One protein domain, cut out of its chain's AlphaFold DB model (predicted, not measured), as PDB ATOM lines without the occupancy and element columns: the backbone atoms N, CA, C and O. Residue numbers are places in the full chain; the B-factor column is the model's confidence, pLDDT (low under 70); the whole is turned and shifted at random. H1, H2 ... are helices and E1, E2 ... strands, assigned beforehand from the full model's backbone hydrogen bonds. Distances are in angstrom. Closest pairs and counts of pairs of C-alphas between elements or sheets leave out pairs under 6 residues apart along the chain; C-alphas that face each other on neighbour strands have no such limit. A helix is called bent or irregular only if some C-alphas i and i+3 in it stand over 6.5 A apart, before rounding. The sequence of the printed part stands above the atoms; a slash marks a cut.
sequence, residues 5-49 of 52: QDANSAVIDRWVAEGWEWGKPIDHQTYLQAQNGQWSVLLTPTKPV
ATOM      1  N   GLN A   5       6.247 -35.322 -28.881       96.75
ATOM      2  CA  GLN A   5       4.894 -35.109 -28.366       96.75
ATOM      3  C   GLN A   5       3.825 -35.382 -29.428       96.75
ATOM      4  O   GLN A   5       2.864 -36.090 -29.134       96.75
ATOM      5  N   ASP A   6       4.021 -34.908 -30.661       97.38
ATOM      6  CA  ASP A   6       3.054 -35.106 -31.750       97.38
ATOM      7  C   ASP A   6       2.899 -36.592 -32.105       97.38
ATOM      8  O   ASP A   6       1.792 -37.080 -32.331       97.38
ATOM      9  N   ALA A   7       4.013 -37.333 -32.118       96.50
ATOM     10  CA  ALA A   7       3.995 -38.773 -32.354       96.50
ATOM     11  C   ALA A   7       3.233 -39.526 -31.251       96.50
ATOM     12  O   ALA A   7       2.430 -40.405 -31.560       96.50
ATOM     13  N   ASN A   8       3.439 -39.169 -29.978       97.00
ATOM     14  CA  ASN A   8       2.726 -39.806 -28.868       97.00
ATOM     15  C   ASN A   8       1.239 -39.455 -28.844       97.00
ATOM     16  O   ASN A   8       0.429 -40.348 -28.609       97.00
ATOM     17  N   SER A   9       0.877 -38.196 -29.124       96.56
ATOM     18  CA  SER A   9      -0.529 -37.784 -29.218       96.56
ATOM     19  C   SER A   9      -1.264 -38.647 -30.238       96.56
ATOM     20  O   SER A   9      -2.231 -39.310 -29.888       96.56
ATOM     21  N   ALA A  10      -0.725 -38.755 -31.458       97.56
ATOM     22  CA  ALA A  10      -1.342 -39.539 -32.525       97.56
ATOM     23  C   ALA A  10      -1.519 -41.029 -32.168       97.56
ATOM     24  O   ALA A  10      -2.495 -41.658 -32.580       97.56
ATOM     25  N   VAL A  11      -0.588 -41.612 -31.404       96.94
ATOM     26  CA  VAL A  11      -0.695 -43.004 -30.936       96.94
ATOM     27  C   VAL A  11      -1.816 -43.159 -29.912       96.94
ATOM     28  O   VAL A  11      -2.624 -44.079 -30.048       96.94
ATOM     29  N   ILE A  12      -1.878 -42.269 -28.917       96.38
ATOM     30  CA  ILE A  12      -2.920 -42.301 -27.884       96.38
ATOM     31  C   ILE A  12      -4.294 -42.045 -28.506       96.38
ATOM     32  O   ILE A  12      -5.214 -42.818 -28.247       96.38
ATOM     33  N   ASP A  13      -4.418 -41.049 -29.385       96.94
ATOM     34  CA  ASP A  13      -5.667 -40.722 -30.083       96.94
ATOM     35  C   ASP A  13      -6.205 -41.929 -30.862       96.94
ATOM     36  O   ASP A  13      -7.393 -42.251 -30.787       96.94
ATOM     37  N   ARG A  14      -5.320 -42.656 -31.559       97.94
ATOM     38  CA  ARG A  14      -5.698 -43.887 -32.261       97.94
ATOM     39  C   ARG A  14      -6.191 -44.965 -31.298       97.94
ATOM     40  O   ARG A  14      -7.228 -45.562 -31.559       97.94
ATOM     41  N   TRP A  15      -5.486 -45.221 -30.196       96.88
ATOM     42  CA  TRP A  15      -5.918 -46.226 -29.218       96.88
ATOM     43  C   TRP A  15      -7.276 -45.881 -28.604       96.88
ATOM     44  O   TRP A  15      -8.134 -46.753 -28.481       96.88
ATOM     45  N   VAL A  16      -7.499 -44.609 -28.269       96.69
ATOM     46  CA  VAL A  16      -8.795 -44.121 -27.780       96.69
ATOM     47  C   VAL A  16      -9.887 -44.379 -28.825       96.69
ATOM     48  O   VAL A  16     -10.927 -44.941 -28.484       96.69
ATOM     49  N   ALA A  17      -9.636 -44.050 -30.097       96.44
ATOM     50  CA  ALA A  17     -10.572 -44.299 -31.197       96.44
ATOM     51  C   ALA A  17     -10.855 -45.798 -31.426       96.44
ATOM     52  O   ALA A  17     -11.966 -46.166 -31.802       96.44
ATOM     53  N   GLU A  18      -9.878 -46.665 -31.154       97.06
ATOM     54  CA  GLU A  18      -9.998 -48.128 -31.211       97.06
ATOM     55  C   GLU A  18     -10.654 -48.738 -29.950       97.06
ATOM     56  O   GLU A  18     -10.816 -49.956 -29.859       97.06
ATOM     57  N   GLY A  19     -11.075 -47.913 -28.985       94.56
ATOM     58  CA  GLY A  19     -11.818 -48.354 -27.803       94.56
ATOM     59  C   GLY A  19     -10.946 -48.752 -26.614       94.56
ATOM     60  O   GLY A  19     -11.383 -49.538 -25.766       94.56
ATOM     61  N   TRP A  20      -9.725 -48.222 -26.529       94.88
ATOM     62  CA  TRP A  20      -8.821 -48.457 -25.406       94.88
ATOM     63  C   TRP A  20      -9.455 -48.063 -24.070       94.88
ATOM     64  O   TRP A  20      -9.974 -46.962 -23.908       94.88
ATOM     65  N   GLU A  21      -9.385 -48.974 -23.098       92.31
ATOM     66  CA  GLU A  21     -10.090 -48.858 -21.816       92.31
ATOM     67  C   GLU A  21      -9.742 -47.573 -21.055       92.31
ATOM     68  O   GLU A  21     -10.626 -46.897 -20.544       92.31
ATOM     69  N   TRP A  22      -8.469 -47.176 -21.061       91.44
ATOM     70  CA  TRP A  22      -8.001 -45.962 -20.382       91.44
ATOM     71  C   TRP A  22      -8.418 -44.654 -21.065       91.44
ATOM     72  O   TRP A  22      -8.272 -43.587 -20.476       91.44
ATOM     73  N   GLY A  23      -8.913 -44.727 -22.301       93.19
ATOM     74  CA  GLY A  23      -9.436 -43.586 -23.046       93.19
ATOM     75  C   GLY A  23     -10.926 -43.333 -22.829       93.19
ATOM     76  O   GLY A  23     -11.439 -42.306 -23.272       93.19
ATOM     77  N   LYS A  24     -11.640 -44.266 -22.188       91.69
ATOM     78  CA  LYS A  24     -13.089 -44.169 -22.010       91.69
ATOM     79  C   LYS A  24     -13.423 -43.187 -20.883       91.69
ATOM     80  O   LYS A  24     -12.851 -43.294 -19.796       91.69
ATOM     81  N   PRO A  25     -14.362 -42.249 -21.095       93.25
ATOM     82  CA  PRO A  25     -14.848 -41.410 -20.013       93.25
ATOM     83  C   PRO A  25     -15.595 -42.264 -18.985       93.25
ATOM     84  O   PRO A  25     -16.324 -43.190 -19.339       93.25
ATOM     85  N   ILE A  26     -15.437 -41.914 -17.713       93.88
ATOM     86  CA  ILE A  26     -16.256 -42.472 -16.636       93.88
ATOM     87  C   ILE A  26     -17.603 -41.753 -16.574       93.88
ATOM     88  O   ILE A  26     -17.717 -40.580 -16.939       93.88
ATOM     89  N   ASP A  27     -18.628 -42.441 -16.083       96.19
ATOM     90  CA  ASP A  27     -19.923 -41.821 -15.833       96.19
ATOM     91  C   ASP A  27     -19.908 -40.947 -14.560       96.19
ATOM     92  O   ASP A  27     -19.006 -41.004 -13.717       96.19
ATOM     93  N   HIS A  28     -20.946 -40.120 -14.417       96.81
ATOM     94  CA  HIS A  28     -21.068 -39.188 -13.299       96.81
ATOM     95  C   HIS A  28     -21.154 -39.883 -11.929       96.81
ATOM     96  O   HIS A  28     -20.597 -39.382 -10.952       96.81
ATOM     97  N   GLN A  29     -21.818 -41.037 -11.848       97.75
ATOM     98  CA  GLN A  29     -21.974 -41.775 -10.599       97.75
ATOM     99  C   GLN A  29     -20.627 -42.343 -10.140       97.75
ATOM    100  O   GLN A  29     -20.281 -42.214  -8.964       97.75
ATOM    101  N   THR A  30     -19.845 -42.898 -11.068       95.88
ATOM    102  CA  THR A  30     -18.475 -43.364 -10.813       95.88
ATOM    103  C   THR A  30     -17.594 -42.224 -10.294       95.88
ATOM    104  O   THR A  30     -16.868 -42.397  -9.312       95.88
ATOM    105  N   TYR A  31     -17.705 -41.028 -10.881       96.50
ATOM    106  CA  TYR A  31     -17.001 -39.839 -10.393       96.50
ATOM    107  C   TYR A  31     -17.387 -39.472  -8.947       96.50
ATOM    108  O   TYR A  31     -16.504 -39.303  -8.103       96.50
ATOM    109  N   LEU A  32     -18.685 -39.400  -8.631       98.31
ATOM    110  CA  LEU A  32     -19.156 -39.073  -7.279       98.31
ATOM    111  C   LEU A  32     -18.716 -40.114  -6.240       98.31
ATOM    112  O   LEU A  32     -18.344 -39.760  -5.120       98.31
ATOM    113  N   GLN A  33     -18.734 -41.400  -6.589       97.44
ATOM    114  CA  GLN A  33     -18.251 -42.468  -5.709       97.44
ATOM    115  C   GLN A  33     -16.753 -42.322  -5.423       97.44
ATOM    116  O   GLN A  33     -16.340 -42.377  -4.261       97.44
ATOM    117  N   ALA A  34     -15.950 -42.039  -6.452       95.00
ATOM    118  CA  ALA A  34     -14.521 -41.804  -6.290       95.00
ATOM    119  C   ALA A  34     -14.232 -40.610  -5.361       95.00
ATOM    120  O   ALA A  34     -13.372 -40.718  -4.484       95.00
ATOM    121  N   GLN A  35     -14.992 -39.511  -5.475       96.31
ATOM    122  CA  GLN A  35     -14.877 -38.365  -4.558       96.31
ATOM    123  C   GLN A  35     -15.187 -38.727  -3.097       96.31
ATOM    124  O   GLN A  35     -14.592 -38.157  -2.187       96.31
ATOM    125  N   ASN A  36     -16.065 -39.705  -2.871       97.06
ATOM    126  CA  ASN A  36     -16.405 -40.222  -1.543       97.06
ATOM    127  C   ASN A  36     -15.449 -41.331  -1.055       97.06
ATOM    128  O   ASN A  36     -15.779 -42.081  -0.138       97.06
ATOM    129  N   GLY A  37     -14.269 -41.469  -1.669       94.81
ATOM    130  CA  GLY A  37     -13.251 -42.447  -1.272       94.81
ATOM    131  C   GLY A  37     -13.484 -43.865  -1.804       94.81
ATOM    132  O   GLY A  37     -12.700 -44.766  -1.509       94.81
ATOM    133  N   GLN A  38     -14.519 -44.086  -2.619       94.81
ATOM    134  CA  GLN A  38     -14.804 -45.379  -3.241       94.81
ATOM    135  C   GLN A  38     -14.068 -45.501  -4.585       94.81
ATOM    136  O   GLN A  38     -14.682 -45.504  -5.647       94.81
ATOM    137  N   TRP A  39     -12.735 -45.587  -4.547       91.19
ATOM    138  CA  TRP A  39     -11.889 -45.699  -5.746       91.19
ATOM    139  C   TRP A  39     -10.785 -46.746  -5.586       91.19
ATOM    140  O   TRP A  39     -10.311 -47.018  -4.484       91.19
ATOM    141  N   SER A  40     -10.341 -47.352  -6.683       88.69
ATOM    142  CA  SER A  40      -9.186 -48.262  -6.715       88.69
ATOM    143  C   SER A  40      -8.222 -47.857  -7.821       88.69
ATOM    144  O   SER A  40      -8.658 -47.387  -8.869       88.69
ATOM    145  N   VAL A  41      -6.926 -48.078  -7.612       87.50
ATOM    146  CA  VAL A  41      -5.908 -47.908  -8.657       87.50
ATOM    147  C   VAL A  41      -5.648 -49.256  -9.317       87.50
ATOM    148  O   VAL A  41      -5.552 -50.286  -8.647       87.50
ATOM    149  N   LEU A  42      -5.524 -49.247 -10.640       86.94
ATOM    150  CA  LEU A  42      -5.098 -50.403 -11.415       86.94
ATOM    151  C   LEU A  42      -3.716 -50.120 -12.016       86.94
ATOM    152  O   LEU A  42      -3.457 -49.013 -12.481       86.94
ATOM    153  N   LEU A  43      -2.836 -51.122 -12.028       84.88
ATOM    154  CA  LEU A  43      -1.513 -51.019 -12.666       84.88
ATOM    155  C   LEU A  43      -1.617 -51.192 -14.192       84.88
ATOM    156  O   LEU A  43      -0.810 -50.685 -14.961       84.88
ATOM    157  N   THR A  44      -2.622 -51.956 -14.615       81.81
ATOM    158  CA  THR A  44      -3.047 -52.207 -16.000       81.81
ATOM    159  C   THR A  44      -4.571 -52.375 -15.977       81.81
ATOM    160  O   THR A  44      -5.084 -52.653 -14.893       81.81
ATOM    161  N   PRO A  45      -5.308 -52.279 -17.102       79.38
ATOM    162  CA  PRO A  45      -6.777 -52.354 -17.097       79.38
ATOM    163  C   PRO A  45      -7.364 -53.583 -16.387       79.38
ATOM    164  O   PRO A  45      -8.542 -53.606 -16.058       79.38
ATOM    165  N   THR A  46      -6.555 -54.623 -16.176       79.38
ATOM    166  CA  THR A  46      -6.976 -55.913 -15.628       79.38
ATOM    167  C   THR A  46      -6.320 -56.275 -14.295       79.38
ATOM    168  O   THR A  46      -6.688 -57.289 -13.705       79.38
ATOM    169  N   LYS A  47      -5.354 -55.488 -13.792       82.69
ATOM    170  CA  LYS A  47      -4.599 -55.828 -12.573       82.69
ATOM    171  C   LYS A  47      -4.779 -54.767 -11.482       82.69
ATOM    172  O   LYS A  47      -4.197 -53.684 -11.618       82.69
ATOM    173  N   PRO A  48      -5.522 -55.063 -10.399       83.25
ATOM    174  CA  PRO A  48      -5.673 -54.137  -9.287       83.25
ATOM    175  C   PRO A  48      -4.370 -53.974  -8.508       83.25
ATOM    176  O   PRO A  48      -3.599 -54.924  -8.349       83.25
ATOM    177  N   VAL A  49      -4.138 -52.756  -8.022       84.75
ATOM    178  CA  VAL A  49      -3.110 -52.473  -7.020       84.75
ATOM    179  C   VAL A  49      -3.732 -52.715  -5.641       84.75
ATOM    180  O   VAL A  49      -4.790 -52.143  -5.360       84.75
TER     181      VAL A  49
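AT A GLANCE: This is residues 5 to 49 of the 52 residues of an uncharacterized protein of Treponema vincentii ATCC 35580 (UniProt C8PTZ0). Picture an open hook of chain: helix H1 makes one end, residues 18 to 27 carry the chain across to the short helix H2 at the other end, and residues 36 to 41 fold back from there to a small strand turn, E1 paired with residues 47 to 48. The shape is loosely formed, for the two helices do not pack on each other and E1 packs on neither of them; residues 5 to 11 of H1 and residues 32 to 37 at the far end of H2 stick out. The printed part has 45 residues, with two named helices and one named strand in the order H1, H2, E1, and no two named strands pair. The class is mostly helix, with 21 residues in the helices and 3 in the strand. The whole is loose, with a radius of gyration of the C-alphas of 13.3 A, and elongated, with spans of 37 by 23 by 19 A.

HOW THE PARTS SIT: Begin at Gln 5, where H1, residues 5 to 17, sets out toward lower x and lower y. Its residues 5 to 11 stand free: look round them and you find no C-alpha 8 or more places away along the chain within 10 A. Go on through the short link of 10 residues, in which residues 21 to 23 make a helical run too short to bear a name, and you come to H2, residues 28 to 35, which runs toward higher x and higher z. H1 and H2 are apart, with no C-alpha of the one within 8 A of the other. Residues 32 to 37 stand free as well, of which 32 to 35 belong to H2. A short link of 6 residues then brings you to E1, residues 42 to 44, which runs mainly toward lower z. E1 is apart from H2, and H1 and E1 are apart too. E1 pairs with no named strand, but look just past it: residues 42 to 44 pair with residues 47 to 48, antiparallel, in a stretch too short to be named. In the backbones of H1 and H2, every O i to N i+4 pair is within hydrogen-bond range.

IN THESE COORDINATES: Find C-alpha 5 at (4.894, -35.109, -28.366); from there H1 runs through 13 residues to C-alpha 17 at (-10.572, -44.299, -31.197), 18.2 A from first to last C-alpha, and it is the longest helix by residues. Read on through the link to C-alpha 28, where H2 begins; its 8 residues end at C-alpha 35, 10.7 A from the first. Neither helix is bent. E1 has 3 residues, from Leu 42 to Thr 44, and ends at C-alpha 44 at (-3.047, -52.207, -16.000), 5.3 A from its first C-alpha.

THE WHOLE: The two C-alphas farthest apart are those of Ala 7 and Asn 36, at 37.0 A, while the C-alphas of Gln 5 and Val 49, the first and last printed, are 28.7 A apart. Leave out the stretches that stand free and you have a body of 32 residues, spanning 30 by 23 by 11 A, with a radius of gyration of 11.1 A. The printed residues run from 5 to 49 without a cut, in a full chain of 52 residues, and neither link is long. In the B-factor column the mean pLDDT of the printed part is 93.1; it is 97 in H1, 97 in H2 and 85 in E1, and no printed residue is under 70.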